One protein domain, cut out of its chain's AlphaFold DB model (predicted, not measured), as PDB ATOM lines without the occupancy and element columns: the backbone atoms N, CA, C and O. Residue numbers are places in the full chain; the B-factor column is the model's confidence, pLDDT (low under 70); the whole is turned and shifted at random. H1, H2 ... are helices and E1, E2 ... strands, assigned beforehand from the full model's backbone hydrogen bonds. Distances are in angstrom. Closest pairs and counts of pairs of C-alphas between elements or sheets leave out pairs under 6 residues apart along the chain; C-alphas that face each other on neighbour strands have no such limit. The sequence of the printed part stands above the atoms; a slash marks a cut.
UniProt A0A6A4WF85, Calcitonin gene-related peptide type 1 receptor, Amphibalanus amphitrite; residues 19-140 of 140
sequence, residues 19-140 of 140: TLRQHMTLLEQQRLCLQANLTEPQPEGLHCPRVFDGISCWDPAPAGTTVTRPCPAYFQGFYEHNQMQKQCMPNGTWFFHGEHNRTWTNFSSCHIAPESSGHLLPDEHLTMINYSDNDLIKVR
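AT A GLANCE: This is residues 19 to 140 of the 140 residues of the protein "Calcitonin gene-related peptide type 1 receptor" of Amphibalanus amphitrite (UniProt A0A6A4WF85). This domain has little regular structure: a body of loops, with one long helix, H1, along one side, a small hairpin of E1 and E2 among the loops, and the short H2 near the start of E2. The 122 printed residues hold H1, E1, E2 and H2 in that order, only 35 residues in all, of mixed class; the sheet, E1 - E2, is antiparallel. The whole is compact, with a radius of gyration of the C-alphas of 15.2 A and spans of 42 by 33 by 28 A.

IN THESE COORDINATES: H1, residues 19 to 39, runs 30.1 A from C-alpha 19 at (372.074, 397.951, 501.402). E1 is residues 66 to 70, 13.7 A; E2, 83 to 87, 13.0 A; H2, 108 to 111, 6.4 A, ends at (361.191, 383.352, 494.774).

HOW THE PARTS SIT: The hairpin strands E1 and E2 stand at 154 degrees, with N 67 and O 86 within hydrogen-bond range at 2.9 A. The closest C-alphas of E2 and H2, Gln 83 and Ser 109, are 6.3 A apart. H1 is apart from E2 and H2. In H1 every O i to N i+4 pair is within hydrogen-bond range; H2 is too short for one.

THE WHOLE: The printed part has no cut. The three links are long. Residues 114 to 140 have pLDDT under 70.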
ATOM      1  N   THR A  19     372.026 397.185 502.650       76.75
ATOM      2  CA  THR A  19     372.074 397.951 501.402       76.75
ATOM      3  C   THR A  19     373.492 398.210 500.912       76.75
ATOM      4  O   THR A  19     373.788 397.979 499.747       76.75
ATOM      5  N   LEU A  20     374.397 398.620 501.797       81.88
ATOM      6  CA  LEU A  20     375.801 398.861 501.487       81.88
ATOM      7  C   LEU A  20     376.486 397.551 501.117       81.88
ATOM      8  O   LEU A  20     377.266 397.529 500.172       81.88
ATOM      9  N   ARG A  21     376.170 396.445 501.805       83.00
ATOM     10  CA  ARG A  21     376.699 395.126 501.427       83.00
ATOM     11  C   ARG A  21     376.267 394.740 500.016       83.00
ATOM     12  O   ARG A  21     377.124 394.414 499.205       83.00
ATOM     13  N   GLN A  22     374.973 394.845 499.713       82.12
ATOM     14  CA  GLN A  22     374.452 394.576 498.374       82.12
ATOM     15  C   GLN A  22     375.113 395.471 497.319       82.12
ATOM     16  O   GLN A  22     375.579 394.969 496.299       82.12
ATOM     17  N   HIS A  23     375.194 396.777 497.574       83.62
ATOM     18  CA  HIS A  23     375.800 397.733 496.654       83.62
ATOM     19  C   HIS A  23     377.271 397.402 496.369       83.62
ATOM     20  O   HIS A  23     377.671 397.312 495.211       83.62
ATOM     21  N   MET A  24     378.063 397.135 497.412       89.50
ATOM     22  CA  MET A  24     379.464 396.738 497.261       89.50
ATOM     23  C   MET A  24     379.608 395.423 496.486       89.50
ATOM     24  O   MET A  24     380.496 395.310 495.643       89.50
ATOM     25  N   THR A  25     378.728 394.444 496.721       89.50
ATOM     26  CA  THR A  25     378.723 393.190 495.957       89.50
ATOM     27  C   THR A  25     378.427 393.437 494.480       89.50
ATOM     28  O   THR A  25     379.151 392.919 493.636       89.50
ATOM     29  N   LEU A  26     377.422 394.247 494.148       87.75
ATOM     30  CA  LEU A  26     377.076 394.567 492.759       87.75
ATOM     31  C   LEU A  26     378.210 395.291 492.030       87.75
ATOM     32  O   LEU A  26     378.530 394.926 490.901       87.75
ATOM     33  N   LEU A  27     378.847 396.267 492.684       91.38
ATOM     34  CA  LEU A  27     380.008 396.967 492.131       91.38
ATOM     35  C   LEU A  27     381.162 396.004 491.840       91.38
ATOM     36  O   LEU A  27     381.770 396.073 490.773       91.38
ATOM     37  N   GLU A  28     381.446 395.081 492.759       94.06
ATOM     38  CA  GLU A  28     382.503 394.094 492.549       94.06
ATOM     39  C   GLU A  28     382.152 393.119 491.419       94.06
ATOM     40  O   GLU A  28     382.992 392.849 490.562       94.06
ATOM     41  N   GLN A  29     380.902 392.643 491.346       92.81
ATOM     42  CA  GLN A  29     380.437 391.805 490.233       92.81
ATOM     43  C   GLN A  29     380.560 392.530 488.888       92.81
ATOM     44  O   GLN A  29     381.052 391.951 487.919       92.81
ATOM     45  N   GLN A  30     380.172 393.806 488.829       94.31
ATOM     46  CA  GLN A  30     380.322 394.631 487.635       94.31
ATOM     47  C   GLN A  30     381.793 394.757 487.234       94.31
ATOM     48  O   GLN A  30     382.141 394.527 486.075       94.31
ATOM     49  N   ARG A  31     382.665 395.094 488.190       96.94
ATOM     50  CA  ARG A  31     384.104 395.259 487.965       96.94
ATOM     51  C   ARG A  31     384.728 393.976 487.419       96.94
ATOM     52  O   ARG A  31     385.443 394.028 486.419       96.94
ATOM     53  N   LEU A  32     384.437 392.838 488.047       96.50
ATOM     54  CA  LEU A  32     384.918 391.526 487.615       96.50
ATOM     55  C   LEU A  32     384.406 391.170 486.218       96.50
ATOM     56  O   LEU A  32     385.181 390.698 485.391       96.50
ATOM     57  N   CYS A  33     383.138 391.456 485.920       96.50
ATOM     58  CA  CYS A  33     382.562 391.190 484.605       96.50
ATOM     59  C   CYS A  33     383.234 392.001 483.496       96.50
ATOM     60  O   CYS A  33     383.582 391.466 482.443       96.50
ATOM     61  N   LEU A  34     383.439 393.299 483.744       95.88
ATOM     62  CA  LEU A  34     384.124 394.193 482.815       95.88
ATOM     63  C   LEU A  34     385.568 393.747 482.590       95.88
ATOM     64  O   LEU A  34     386.025 393.724 481.451       95.88
ATOM     65  N   GLN A  35     386.265 393.346 483.655       97.00
ATOM     66  CA  GLN A  35     387.613 392.799 483.553       97.00
ATOM     67  C   GLN A  35     387.628 391.527 482.698       97.00
ATOM     68  O   GLN A  35     388.383 391.462 481.733       97.00
ATOM     69  N   ALA A  36     386.760 390.559 482.997       96.00
ATOM     70  CA  ALA A  36     386.672 389.307 482.255       96.00
ATOM     71  C   ALA A  36     386.347 389.545 480.773       96.00
ATOM     72  O   ALA A  36     386.888 388.871 479.902       96.00
ATOM     73  N   ASN A  37     385.498 390.527 480.456       93.62
ATOM     74  CA  ASN A  37     385.184 390.892 479.072       93.62
ATOM     75  C   ASN A  37     386.410 391.381 478.276       93.62
ATOM     76  O   ASN A  37     386.435 391.256 477.058       93.62
ATOM     77  N   LEU A  38     387.421 391.929 478.957       93.75
ATOM     78  CA  LEU A  38     388.662 392.403 478.340       93.75
ATOM     79  C   LEU A  38     389.760 391.338 478.303       93.75
ATOM     80  O   LEU A  38     390.611 391.374 477.418       93.75
ATOM     81  N   THR A  39     389.792 390.437 479.287       95.81
ATOM     82  CA  THR A  39     390.915 389.507 479.474       95.81
ATOM     83  C   THR A  39     390.666 388.116 478.920       95.81
ATOM     84  O   THR A  39     391.626 387.401 478.644       95.81
ATOM     85  N   GLU A  40     389.409 387.696 478.797       94.56
ATOM     86  CA  GLU A  40     389.084 386.338 478.372       94.56
ATOM     87  C   GLU A  40     388.781 386.258 476.872       94.56
ATOM     88  O   GLU A  40     388.212 387.190 476.296       94.56
ATOM     89  N   PRO A  41     389.144 385.137 476.224       91.50
ATOM     90  CA  PRO A  41     388.862 384.938 474.812       91.50
ATOM     91  C   PRO A  41     387.354 384.829 474.562       91.50
ATOM     92  O   PRO A  41     386.615 384.231 475.345       91.50
ATOM     93  N   GLN A  42     386.905 385.377 473.433       88.44
ATOM     94  CA  GLN A  42     385.544 385.151 472.953       88.44
ATOM     95  C   GLN A  42     385.443 383.744 472.347       88.44
ATOM     96  O   GLN A  42     386.382 383.312 471.672       88.44
ATOM     97  N   PRO A  43     384.338 383.015 472.575       92.62
ATOM     98  CA  PRO A  43     384.156 381.698 471.985       92.62
ATOM     99  C   PRO A  43     384.011 381.786 470.463       92.62
ATOM    100  O   PRO A  43     383.557 382.789 469.909       92.62
ATOM    101  N   GLU A  44     384.373 380.704 469.776       93.06
ATOM    102  CA  GLU A  44     384.150 380.591 468.337       93.06
ATOM    103  C   GLU A  44     382.661 380.385 468.011       93.06
ATOM    104  O   GLU A  44     381.897 379.817 468.793       93.06
ATOM    105  N   GLY A  45     382.250 380.821 466.817       95.38
ATOM    106  CA  GLY A  45     380.872 380.700 466.339       95.38
ATOM    107  C   GLY A  45     379.946 381.828 466.803       95.38
ATOM    108  O   GLY A  45     380.366 382.788 467.446       95.38
ATOM    109  N   LEU A  46     378.667 381.734 466.432       97.56
ATOM    110  CA  LEU A  46     377.662 382.738 466.780       97.56
ATOM    111  C   LEU A  46     377.252 382.589 468.250       97.56
ATOM    112  O   LEU A  46     376.754 381.543 468.665       97.56
ATOM    113  N   HIS A  47     377.440 383.651 469.026       97.44
ATOM    114  CA  HIS A  47     377.181 383.673 470.459       97.44
ATOM    115  C   HIS A  47     376.648 385.037 470.894       97.44
ATOM    116  O   HIS A  47     376.863 386.048 470.227       97.44
ATOM    117  N   CYS A  48     375.973 385.060 472.036       97.56
ATOM    118  CA  CYS A  48     375.676 386.288 472.746       97.56
ATOM    119  C   CYS A  48     376.915 386.771 473.499       97.56
ATOM    120  O   CYS A  48     377.619 385.946 474.085       97.56
ATOM    121  N   PRO A  49     377.179 388.087 473.518       96.12
ATOM    122  CA  PRO A  49     378.374 388.635 474.143       96.12
ATOM    123  C   PRO A  49     378.295 388.559 475.667       96.12
ATOM    124  O   PRO A  49     377.204 388.583 476.244       96.12
ATOM    125  N   ARG A  50     379.451 388.573 476.336       96.12
ATOM    126  CA  ARG A  50     379.494 388.764 477.790       96.12
ATOM    127  C   ARG A  50     378.805 390.073 478.175       96.12
ATOM    128  O   ARG A  50     379.047 391.112 477.560       96.12
ATOM    129  N   VAL A  51     377.958 390.038 479.203       94.62
ATOM    130  CA  VAL A  51     377.240 391.232 479.670       94.62
ATOM    131  C   VAL A  51     377.030 391.210 481.177       94.62
ATOM    132  O   VAL A  51     376.686 390.182 481.757       94.62
ATOM    133  N   PHE A  52     377.195 392.370 481.807       92.88
ATOM    134  CA  PHE A  52     376.669 392.613 483.144       92.88
ATOM    135  C   PHE A  52     375.264 393.197 483.005       92.88
ATOM    136  O   PHE A  52     375.098 394.268 482.425       92.88
ATOM    137  N   ASP A  53     374.251 392.503 483.515       87.69
ATOM    138  CA  ASP A  53     372.845 392.932 483.410       87.69
ATOM    139  C   ASP A  53     372.386 393.830 484.576       87.69
ATOM    140  O   ASP A  53     371.194 394.113 484.728       87.69
ATOM    141  N   GLY A  54     373.349 394.282 485.385       86.00
ATOM    142  CA  GLY A  54     373.151 395.047 486.613       86.00
ATOM    143  C   GLY A  54     373.019 394.179 487.871       86.00
ATOM    144  O   GLY A  54     373.002 394.718 488.974       86.00
ATOM    145  N   ILE A  55     372.983 392.849 487.725       86.31
ATOM    146  CA  ILE A  55     372.885 391.884 488.830       86.31
ATOM    147  C   ILE A  55     374.020 390.875 488.740       86.31
ATOM    148  O   ILE A  55     374.745 390.627 489.701       86.31
ATOM    149  N   SER A  56     374.190 390.252 487.582       90.12
ATOM    150  CA  SER A  56     375.162 389.186 487.389       90.12
ATOM    151  C   SER A  56     375.904 389.331 486.079       90.12
ATOM    152  O   SER A  56     375.407 389.887 485.097       90.12
ATOM    153  N   CYS A  57     377.137 388.833 486.089       94.12
ATOM    154  CA  CYS A  57     377.895 388.674 484.868       94.12
ATOM    155  C   CYS A  57     377.426 387.415 484.145       94.12
ATOM    156  O   CYS A  57     377.447 386.320 484.712       94.12
ATOM    157  N   TRP A  58     377.024 387.585 482.895       95.38
ATOM    158  CA  TRP A  58     376.706 386.493 481.993       95.38
ATOM    159  C   TRP A  58     377.871 386.286 481.048       95.38
ATOM    160  O   TRP A  58     378.256 387.205 480.326       95.38
ATOM    161  N   ASP A  59     378.423 385.079 481.070       96.81
ATOM    162  CA  ASP A  59     379.456 384.659 480.134       96.81
ATOM    163  C   ASP A  59     378.895 384.560 478.710       96.81
ATOM    164  O   ASP A  59     377.673 384.466 478.532       96.81
ATOM    165  N   PRO A  60     379.763 384.581 477.683       97.19
ATOM    166  CA  PRO A  60     379.323 384.360 476.319       97.19
ATOM    167  C   PRO A  60     378.559 383.036 476.192       97.19
ATOM    168  O   PRO A  60     378.992 382.005 476.707       97.19
ATOM    169  N   ALA A  61     377.423 383.064 475.500       97.25
ATOM    170  CA  ALA A  61     376.537 381.909 475.365       97.25
ATOM    171  C   ALA A  61     376.300 381.583 473.887       97.25
ATOM    172  O   ALA A  61     376.017 382.504 473.123       97.25
ATOM    173  N   PRO A  62     376.361 380.311 473.456       97.88
ATOM    174  CA  PRO A  62     376.075 379.953 472.070       97.88
ATOM    175  C   PRO A  62     374.665 380.382 471.641       97.88
ATOM    176  O   PRO A  62     373.715 380.312 472.428       97.88
ATOM    177  N   ALA A  63     374.512 380.806 470.388       98.25
ATOM    178  CA  ALA A  63     373.225 381.235 469.852       98.25
ATOM    179  C   ALA A  63     372.157 380.132 469.941       98.25
ATOM    180  O   ALA A  63     372.411 378.970 469.627       98.25
ATOM    181  N   GLY A  64     370.948 380.506 470.365       97.75
ATOM    182  CA  GLY A  64     369.823 379.581 470.539       97.75
ATOM    183  C   GLY A  64     369.841 378.788 471.850       97.75
ATOM    184  O   GLY A  64     369.035 377.873 472.008       97.75
ATOM    185  N   THR A  65     370.732 379.114 472.791       97.81
ATOM    186  CA  THR A  65     370.810 378.436 474.095       97.81
ATOM    187  C   THR A  65     370.176 379.248 475.221       97.81
ATOM    188  O   THR A  65     370.008 380.464 475.137       97.81
ATOM    189  N   THR A  66     369.817 378.563 476.306       96.69
ATOM    190  CA  THR A  66     369.462 379.198 477.579       96.69
ATOM    191  C   THR A  66     370.524 378.829 478.599       96.69
ATOM    192  O   THR A  66     370.782 377.648 478.821       96.69
ATOM    193  N   VAL A  67     371.146 379.840 479.195       96.75
ATOM    194  CA  VAL A  67     372.164 379.675 480.234       96.75
ATOM    195  C   VAL A  67     371.567 379.982 481.598       96.75
ATOM    196  O   VAL A  67     370.664 380.813 481.717       96.75
ATOM    197  N   THR A  68     372.068 379.315 482.635       95.31
ATOM    198  CA  THR A  68     371.563 379.463 484.001       95.31
ATOM    199  C   THR A  68     372.684 379.785 484.979       95.31
ATOM    200  O   THR A  68     373.839 379.398 484.793       95.31
ATOM    201  N   ARG A  69     372.341 380.521 486.035       93.69
ATOM    202  CA  ARG A  69     373.231 380.853 487.152       93.69
ATOM    203  C   ARG A  69     372.451 380.705 488.463       93.69
ATOM    204  O   ARG A  69     371.240 380.927 488.454       93.69
ATOM    205  N   PRO A  70     373.106 380.353 489.582       92.44
ATOM    206  CA  PRO A  70     372.455 380.342 490.890       92.44
ATOM    207  C   PRO A  70     371.826 381.697 491.215       92.44
ATOM    208  O   PRO A  70     372.371 382.740 490.841       92.44
ATOM    209  N   CYS A  71     370.698 381.685 491.917       89.50
ATOM    210  CA  CYS A  71     370.067 382.914 492.370       89.50
ATOM    211  C   CYS A  71     371.003 383.656 493.346       89.50
ATOM    212  O   CYS A  71     371.537 383.051 494.277       89.50
ATOM    213  N   PRO A  72     371.228 384.965 493.157       87.31
ATOM    214  CA  PRO A  72     372.156 385.732 493.981       87.31
ATOM    215  C   PRO A  72     371.707 385.838 495.448       87.31
ATOM    216  O   PRO A  72     370.651 386.390 495.745       87.31
ATOM    217  N   ALA A  73     372.555 385.382 496.376       83.19
ATOM    218  CA  ALA A  73     372.264 385.345 497.818       83.19
ATOM    219  C   ALA A  73     372.195 386.727 498.502       83.19
ATOM    220  O   ALA A  73     371.774 386.848 499.650       83.19
ATOM    221  N   TYR A  74     372.630 387.790 497.820       76.75
ATOM    222  CA  TYR A  74     372.648 389.147 498.371       76.75
ATOM    223  C   TYR A  74     371.299 389.882 498.241       76.75
ATOM    224  O   TYR A  74     371.178 391.006 498.734       76.75
ATOM    225  N   PHE A  75     370.285 389.261 497.628       76.00
ATOM    226  CA  PHE A  75     368.899 389.731 497.664       76.00
ATOM    227  C   PHE A  75     368.120 389.018 498.766       76.00
ATOM    228  O   PHE A  75     368.111 387.792 498.852       76.00
ATOM    229  N   GLN A  76     367.416 389.785 499.592       73.06
ATOM    230  CA  GLN A  76     366.519 389.205 500.589       73.06
ATOM    231  C   GLN A  76     365.313 388.557 499.895       73.06
ATOM    232  O   GLN A  76     364.713 389.161 499.008       73.06
ATOM    233  N   GLY A  77     364.955 387.339 500.309       72.00
ATOM    234  CA  GLY A  77     363.827 386.588 499.743       72.00
ATOM    235  C   GLY A  77     364.157 385.767 498.493       72.00
ATOM    236  O   GLY A  77     363.259 385.135 497.947       72.00
ATOM    237  N   PHE A  78     365.421 385.755 498.049       82.00
ATOM    238  CA  PHE A  78     365.884 384.819 497.028       82.00
ATOM    239  C   PHE A  78     366.326 383.509 497.665       82.00
ATOM    240  O   PHE A  78     367.023 383.499 498.681       82.00
ATOM    241  N   TYR A  79     365.983 382.403 497.017       83.12
ATOM    242  CA  TYR A  79     366.484 381.093 497.391       83.12
ATOM    243  C   TYR A  79     367.675 380.702 496.508       83.12
ATOM    244  O   TYR A  79     367.504 380.322 495.351       83.12
ATOM    245  N   GLU A  80     368.888 380.750 497.064       84.75
ATOM    246  CA  GLU A  80     370.165 380.550 496.346       84.75
ATOM    247  C   GLU A  80     370.312 379.194 495.633       84.75
ATOM    248  O   GLU A  80     371.050 379.082 494.656       84.75
ATOM    249  N   HIS A  81     369.574 378.175 496.079       86.69
ATOM    250  CA  HIS A  81     369.528 376.857 495.437       86.69
ATOM    251  C   HIS A  81     368.790 376.844 494.085       86.69
ATOM    252  O   HIS A  81     368.938 375.895 493.314       86.69
ATOM    253  N   ASN A  82     368.008 377.888 493.788       89.62
ATOM    254  CA  ASN A  82     367.305 378.031 492.520       89.62
ATOM    255  C   ASN A  82     368.211 378.717 491.498       89.62
ATOM    256  O   ASN A  82     369.319 379.161 491.805       89.62
ATOM    257  N   GLN A  83     367.742 378.797 490.254       90.94
ATOM    258  CA  GLN A  83     368.540 379.320 489.153       90.94
ATOM    259  C   GLN A  83     367.798 380.387 488.360       90.94
ATOM    260  O   GLN A  83     366.719 380.133 487.821       90.94
ATOM    261  N   MET A  84     368.431 381.547 488.215       91.44
ATOM    262  CA  MET A  84     368.042 382.541 487.219       91.44
ATOM    263  C   MET A  84     368.523 382.113 485.833       91.44
ATOM    264  O   MET A  84     369.527 381.406 485.700       91.44
ATOM    265  N   GLN A  85     367.818 382.552 484.793       92.94
ATOM    266  CA  GLN A  85     368.085 382.124 483.420       92.94
ATOM    267  C   GLN A  85     368.206 383.310 482.473       92.94
ATOM    268  O   GLN A  85     367.475 384.291 482.595       92.94
ATOM    269  N   LYS A  86     369.082 383.197 481.480       94.19
ATOM    270  CA  LYS A  86     369.192 384.165 480.391       94.19
ATOM    271  C   LYS A  86     369.196 383.440 479.058       94.19
ATOM    272  O   LYS A  86     369.924 382.467 478.869       94.19
ATOM    273  N   GLN A  87     368.366 383.913 478.137       95.94
ATOM    274  CA  GLN A  87     368.217 383.294 476.828       95.94
ATOM    275  C   GLN A  87     369.061 384.027 475.790       95.94
ATOM    276  O   GLN A  87     368.911 385.237 475.594       95.94
ATOM    277  N   CYS A  88     369.923 383.276 475.111       97.81
ATOM    278  CA  CYS A  88     370.638 383.722 473.933       97.81
ATOM    279  C   CYS A  88     369.847 383.344 472.680       97.81
ATOM    280  O   CYS A  88     369.617 382.169 472.395       97.81
ATOM    281  N   MET A  89     369.413 384.341 471.919       98.06
ATOM    282  CA  MET A  89     368.586 384.133 470.736       98.06
ATOM    283  C   MET A  89     369.401 383.506 469.591       98.06
ATOM    284  O   MET A  89     370.626 383.662 469.546       98.06
ATOM    285  N   PRO A  90     368.756 382.835 468.618       98.00
ATOM    286  CA  PRO A  90     369.448 382.222 467.477       98.00
ATOM    287  C   PRO A  90     370.260 383.198 466.612       98.00
ATOM    288  O   PRO A  90     371.129 382.771 465.864       98.00
ATOM    289  N   ASN A  91     369.996 384.502 466.711       97.62
ATOM    290  CA  ASN A  91     370.747 385.549 466.016       97.62
ATOM    291  C   ASN A  91     371.994 386.037 466.790       97.62
ATOM    292  O   ASN A  91     372.615 387.004 466.358       97.62
ATOM    293  N   GLY A  92     372.341 385.425 467.930       97.00
ATOM    294  CA  GLY A  92     373.482 385.839 468.756       97.00
ATOM    295  C   GLY A  92     373.226 387.089 469.603       97.00
ATOM    296  O   GLY A  92     374.166 387.757 470.023       97.00
ATOM    297  N   THR A  93     371.963 387.437 469.862       96.81
ATOM    298  CA  THR A  93     371.603 388.551 470.753       96.81
ATOM    299  C   THR A  93     370.889 388.050 472.000       96.81
ATOM    300  O   THR A  93     370.156 387.063 471.962       96.81
ATOM    301  N   TRP A  94     371.109 388.708 473.137       96.12
ATOM    302  CA  TRP A  94     370.364 388.391 474.352       96.12
ATOM    303  C   TRP A  94     368.879 388.696 474.165       96.12
ATOM    304  O   TRP A  94     368.533 389.711 473.560       96.12
ATOM    305  N   PHE A  95     368.011 387.848 474.726       94.38
ATOM    306  CA  PHE A  95     366.567 388.054 474.687       94.38
ATOM    307  C   PHE A  95     366.196 389.462 475.165       94.38
ATOM    308  O   PHE A  95     366.636 389.927 476.226       94.38
ATOM    309  N   PHE A  96     365.383 390.130 474.352       89.88
ATOM    310  CA  PHE A  96     364.968 391.505 474.548       89.88
ATOM    311  C   PHE A  96     363.521 391.557 475.018       89.88
ATOM    312  O   PHE A  96     362.622 391.055 474.346       89.88
ATOM    313  N   HIS A  97     363.294 392.195 476.162       83.38
ATOM    314  CA  HIS A  97     361.962 392.359 476.711       83.38
ATOM    315  C   HIS A  97     361.341 393.665 476.216       83.38
ATOM    316  O   HIS A  97     361.687 394.748 476.696       83.38
ATOM    317  N   GLY A  98     360.413 393.553 475.261       84.12
ATOM    318  CA  GLY A  98     359.834 394.691 474.539       84.12
ATOM    319  C   GLY A  98     359.216 395.762 475.441       84.12
ATOM    320  O   GLY A  98     359.471 396.943 475.236       84.12
ATOM    321  N   GLU A  99     358.489 395.371 476.490       80.25
ATOM    322  CA  GLU A  99     357.799 396.325 477.382       80.25
ATOM    323  C   GLU A  99     358.757 397.187 478.214       80.25
ATOM    324  O   GLU A  99     358.426 398.301 478.609       80.25
ATOM    325  N   HIS A 100     359.963 396.678 478.473       73.81
ATOM    326  CA  HIS A 100     360.956 397.333 479.324       73.81
ATOM    327  C   HIS A 100     362.149 397.865 478.529       73.81
ATOM    328  O   HIS A 100     363.097 398.381 479.122       73.81
ATOM    329  N   ASN A 101     362.101 397.730 477.200       83.38
ATOM    330  CA  ASN A 101     363.101 398.213 476.256       83.38
ATOM    331  C   ASN A 101     364.549 397.841 476.647       83.38
ATOM    332  O   ASN A 101     365.476 398.634 476.480       83.38
ATOM    333  N   ARG A 102     364.742 396.643 477.216       83.31
ATOM    334  CA  ARG A 102     366.046 396.154 477.687       83.31
ATOM    335  C   ARG A 102     366.176 394.646 477.527       83.31
ATOM    336  O   ARG A 102     365.179 393.926 477.465       83.31
ATOM    337  N   THR A 103     367.413 394.154 477.502       87.50
ATOM    338  CA  THR A 103     367.664 392.712 477.610       87.50
ATOM    339  C   THR A 103     367.254 392.216 478.994       87.50
ATOM    340  O   THR A 103     367.327 392.952 479.979       87.50
ATOM    341  N   TRP A 104     366.784 390.975 479.076       86.62
ATOM    342  CA  TRP A 104     366.133 390.470 480.285       86.62
ATOM    343  C   TRP A 104     366.775 389.196 480.821       86.62
ATOM    344  O   TRP A 104     367.467 388.481 480.094       86.62
ATOM    345  N   THR A 105     366.577 388.967 482.114       89.75
ATOM    346  CA  THR A 105     367.016 387.788 482.858       89.75
ATOM    347  C   THR A 105     365.817 387.294 483.656       89.75
ATOM    348  O   THR A 105     365.146 388.083 484.318       89.75
ATOM    349  N   ASN A 106     365.544 385.998 483.572       87.81
ATOM    350  CA  ASN A 106     364.431 385.352 484.240       87.81
ATOM    351  C   ASN A 106     364.781 385.024 485.692       87.81
ATOM    352  O   ASN A 106     365.640 384.175 485.935       87.81
ATOM    353  N   PHE A 107     364.078 385.651 486.635       84.50
ATOM    354  CA  PHE A 107     364.210 385.412 488.075       84.50
ATOM    355  C   PHE A 107     363.007 384.680 488.683       84.50
ATOM    356  O   PHE A 107     362.914 384.594 489.905       84.50
ATOM    357  N   SER A 108     362.072 384.159 487.879       81.19
ATOM    358  CA  SER A 108     360.811 383.587 488.383       81.19
ATOM    359  C   SER A 108     361.026 382.473 489.411       81.19
ATOM    360  O   SER A 108     360.307 382.397 490.403       81.19
ATOM    361  N   SER A 109     362.064 381.654 489.227       83.81
ATOM    362  CA  SER A 109     362.409 380.572 490.150       83.81
ATOM    363  C   SER A 109     362.994 381.074 491.473       83.81
ATOM    364  O   SER A 109     362.859 380.401 492.489       83.81
ATOM    365  N   CYS A 110     363.623 382.254 491.512       85.44
ATOM    366  CA  CYS A 110     364.371 382.708 492.686       85.44
ATOM    367  C   CYS A 110     363.483 382.964 493.908       85.44
ATOM    368  O   CYS A 110     363.988 382.935 495.025       85.44
ATOM    369  N   HIS A 111     362.175 383.136 493.711       79.00
ATOM    370  CA  HIS A 111     361.191 383.352 494.774       79.00
ATOM    371  C   HIS A 111     360.440 382.090 495.204       79.00
ATOM    372  O   HIS A 111     359.641 382.139 496.137       79.00
ATOM    373  N   ILE A 112     360.671 380.963 494.533       77.94
ATOM    374  CA  ILE A 112     359.948 379.722 494.806       77.94
ATOM    375  C   ILE A 112     360.677 378.968 495.916       77.94
ATOM    376  O   ILE A 112     361.798 378.497 495.728       77.94
ATOM    377  N   ALA A 113     360.044 378.834 497.081       73.44
ATOM    378  CA  ALA A 113     360.585 378.010 498.155       73.44
ATOM    379  C   ALA A 113     360.662 376.536 497.704       73.44
ATOM    380  O   ALA A 113     359.737 376.080 497.022       73.44
ATOM    381  N   PRO A 114     361.678 375.764 498.131       65.50
ATOM    382  CA  PRO A 114     361.873 374.369 497.708       65.50
ATOM    383  C   PRO A 114     360.660 373.460 497.959       65.50
ATOM    384  O   PRO A 114     360.467 372.474 497.254       65.50
ATOM    385  N   GLU A 115     359.837 373.788 498.957       63.47
ATOM    386  CA  GLU A 115     358.670 372.998 499.373       63.47
ATOM    387  C   GLU A 115     357.343 373.481 498.752       63.47
ATOM    388  O   GLU A 115     356.293 372.885 498.979       63.47
ATOM    389  N   SER A 116     357.367 374.559 497.962       58.00
ATOM    390  CA  SER A 116     356.166 375.269 497.486       58.00
ATOM    391  C   SER A 116     355.748 374.945 496.047       58.00
ATOM    392  O   SER A 116     354.974 375.693 495.452       58.00
ATOM    393  N   SER A 117     356.176 373.799 495.505       56.69
ATOM    394  CA  SER A 117     355.890 373.306 494.140       56.69
ATOM    395  C   SER A 117     354.395 373.127 493.782       56.69
ATOM    396  O   SER A 117     354.083 372.513 492.765       56.69
ATOM    397  N   GLY A 118     353.460 373.631 494.597       53.22
ATOM    398  CA  GLY A 118     352.013 373.497 494.425       53.22
ATOM    399  C   GLY A 118     351.157 374.700 494.846       53.22
ATOM    400  O   GLY A 118     349.938 374.557 494.879       53.22
ATOM    401  N   HIS A 119     351.724 375.875 495.156       49.00
ATOM    402  CA  HIS A 119     350.924 377.093 495.364       49.00
ATOM    403  C   HIS A 119     351.429 378.211 494.451       49.00
ATOM    404  O   HIS A 119     352.335 378.966 494.793       49.00
ATOM    405  N   LEU A 120     350.863 378.266 493.243       47.97
ATOM    406  CA  LEU A 120     351.089 379.348 492.292       47.97
ATOM    407  C   LEU A 120     350.593 380.652 492.926       47.97
ATOM    408  O   LEU A 120     349.389 380.828 493.107       47.97
ATOM    409  N   LEU A 121     351.510 381.559 493.264       49.88
ATOM    410  CA  LEU A 121     351.148 382.963 493.405       49.88
ATOM    411  C   LEU A 121     350.818 383.481 491.998       49.88
ATOM    412  O   LEU A 121     351.667 383.369 491.109       49.88
ATOM    413  N   PRO A 122     349.605 384.004 491.761       52.16
ATOM    414  CA  PRO A 122     349.307 384.700 490.529       52.16
ATOM    415  C   PRO A 122     349.920 386.093 490.638       52.16
ATOM    416  O   PRO A 122     349.364 386.956 491.303       52.16
ATOM    417  N   ASP A 123     351.062 386.308 489.996       45.69
ATOM    418  CA  ASP A 123     351.306 387.601 489.369       45.69
ATOM    419  C   ASP A 123     352.305 387.445 488.224       45.69
ATOM    420  O   ASP A 123     353.510 387.262 488.392       45.69
ATOM    421  N   GLU A 124     351.754 387.517 487.020       43.84
ATOM    422  CA  GLU A 124     352.448 387.568 485.739       43.84
ATOM    423  C   GLU A 124     353.061 388.956 485.490       43.84
ATOM    424  O   GLU A 124     353.100 389.432 484.361       43.84
ATOM    425  N   HIS A 125     353.570 389.625 486.523       47.22
ATOM    426  CA  HIS A 125     354.459 390.764 486.338       47.22
ATOM    427  C   HIS A 125     355.876 390.281 486.573       47.22
ATOM    428  O   HIS A 125     356.391 390.317 487.682       47.22
ATOM    429  N   LEU A 126     356.459 389.769 485.486       43.22
ATOM    430  CA  LEU A 126     357.890 389.742 485.194       43.22
ATOM    431  C   LEU A 126     358.723 390.345 486.323       43.22
ATOM    432  O   LEU A 126     358.745 391.568 486.467       43.22
ATOM    433  N   THR A 127     359.392 389.484 487.092       47.47
ATOM    434  CA  THR A 127     360.233 389.844 488.238       47.47
ATOM    435  C   THR A 127     361.388 390.727 487.786       47.47
ATOM    436  O   THR A 127     362.520 390.304 487.544       47.47
ATOM    437  N   MET A 128     361.068 392.001 487.606       50.91
ATOM    438  CA  MET A 128     361.987 393.037 487.217       50.91
ATOM    439  C   MET A 128     362.600 393.577 488.484       50.91
ATOM    440  O   MET A 128     361.957 394.204 489.323       50.91
ATOM    441  N   ILE A 129     363.900 393.365 488.581       56.69
ATOM    442  CA  ILE A 129     364.754 394.115 489.477       56.69
ATOM    443  C   ILE A 129     364.698 395.589 489.044       56.69
ATOM    444  O   ILE A 129     365.103 395.942 487.925       56.69
ATOM    445  N   ASN A 130     364.121 396.432 489.909       49.09
ATOM    446  CA  ASN A 130     364.127 397.883 489.758       49.09
ATOM    447  C   ASN A 130     365.352 398.460 490.481       49.09
ATOM    448  O   ASN A 130     365.535 398.243 491.682       49.09
ATOM    449  N   TYR A 131     366.188 399.187 489.742       49.38
ATOM    450  CA  TYR A 131     367.322 399.929 490.279       49.38
ATOM    451  C   TYR A 131     366.798 401.292 490.749       49.38
ATOM    452  O   TYR A 131     366.547 402.164 489.925       49.38
ATOM    453  N   SER A 132     366.578 401.472 492.053       40.53
ATOM    454  CA  SER A 132     366.213 402.779 492.616       40.53
ATOM    455  C   SER A 132     367.441 403.422 493.254       40.53
ATOM    456  O   SER A 132     368.131 402.775 494.040       40.53
ATOM    457  N   ASP A 133     367.680 404.699 492.949       41.50
ATOM    458  CA  ASP A 133     368.896 405.491 493.225       41.50
ATOM    459  C   ASP A 133     369.239 405.747 494.714       41.50
ATOM    460  O   ASP A 133     369.974 406.675 495.029       41.50
ATOM    461  N   ASN A 134     368.701 404.962 495.655       41.53
ATOM    462  CA  ASN A 134     369.080 404.963 497.079       41.53
ATOM    463  C   ASN A 134     368.428 403.826 497.900       41.53
ATOM    464  O   ASN A 134     368.438 403.872 499.129       41.53
ATOM    465  N   ASP A 135     367.864 402.800 497.251       44.69
ATOM    466  CA  ASP A 135     367.169 401.691 497.918       44.69
ATOM    467  C   ASP A 135     367.797 400.339 497.542       44.69
ATOM    468  O   ASP A 135     368.445 400.210 496.502       44.69
ATOM    469  N   LEU A 136     367.585 399.312 498.381       50.56
ATOM    470  CA  LEU A 136     367.808 397.917 497.975       50.56
ATOM    471  C   LEU A 136     367.105 397.701 496.633       50.56
ATOM    472  O   LEU A 136     365.973 398.156 496.457       50.56
ATOM    473  N   ILE A 137     367.738 396.985 495.708       53.47
ATOM    474  CA  ILE A 137     367.017 396.518 494.530       53.47
ATOM    475  C   ILE A 137     365.824 395.695 495.028       53.47
ATOM    476  O   ILE A 137     366.000 394.669 495.693       53.47
ATOM    477  N   LYS A 138     364.619 396.147 494.690       50.28
ATOM    478  CA  LYS A 138     363.376 395.437 494.978       50.28
ATOM    479  C   LYS A 138     362.968 394.707 493.710       50.28
ATOM    480  O   LYS A 138     362.916 395.309 492.635       50.28
ATOM    481  N   VAL A 139     362.714 393.412 493.845       49.12
ATOM    482  CA  VAL A 139     361.991 392.668 492.817       49.12
ATOM    483  C   VAL A 139     360.528 393.042 492.979       49.12
ATOM    484  O   VAL A 139     359.995 392.909 494.082       49.12
ATOM    485  N   ARG A 140     359.941 393.635 491.938       49.88
ATOM    486  CA  ARG A 140     358.494 393.853 491.880       49.88
ATOM    487  C   ARG A 140     357.821 392.562 491.445       49.88
ATOM    488  O   ARG A 140     358.403 391.900 490.557       49.88
TER     489      ARG A 140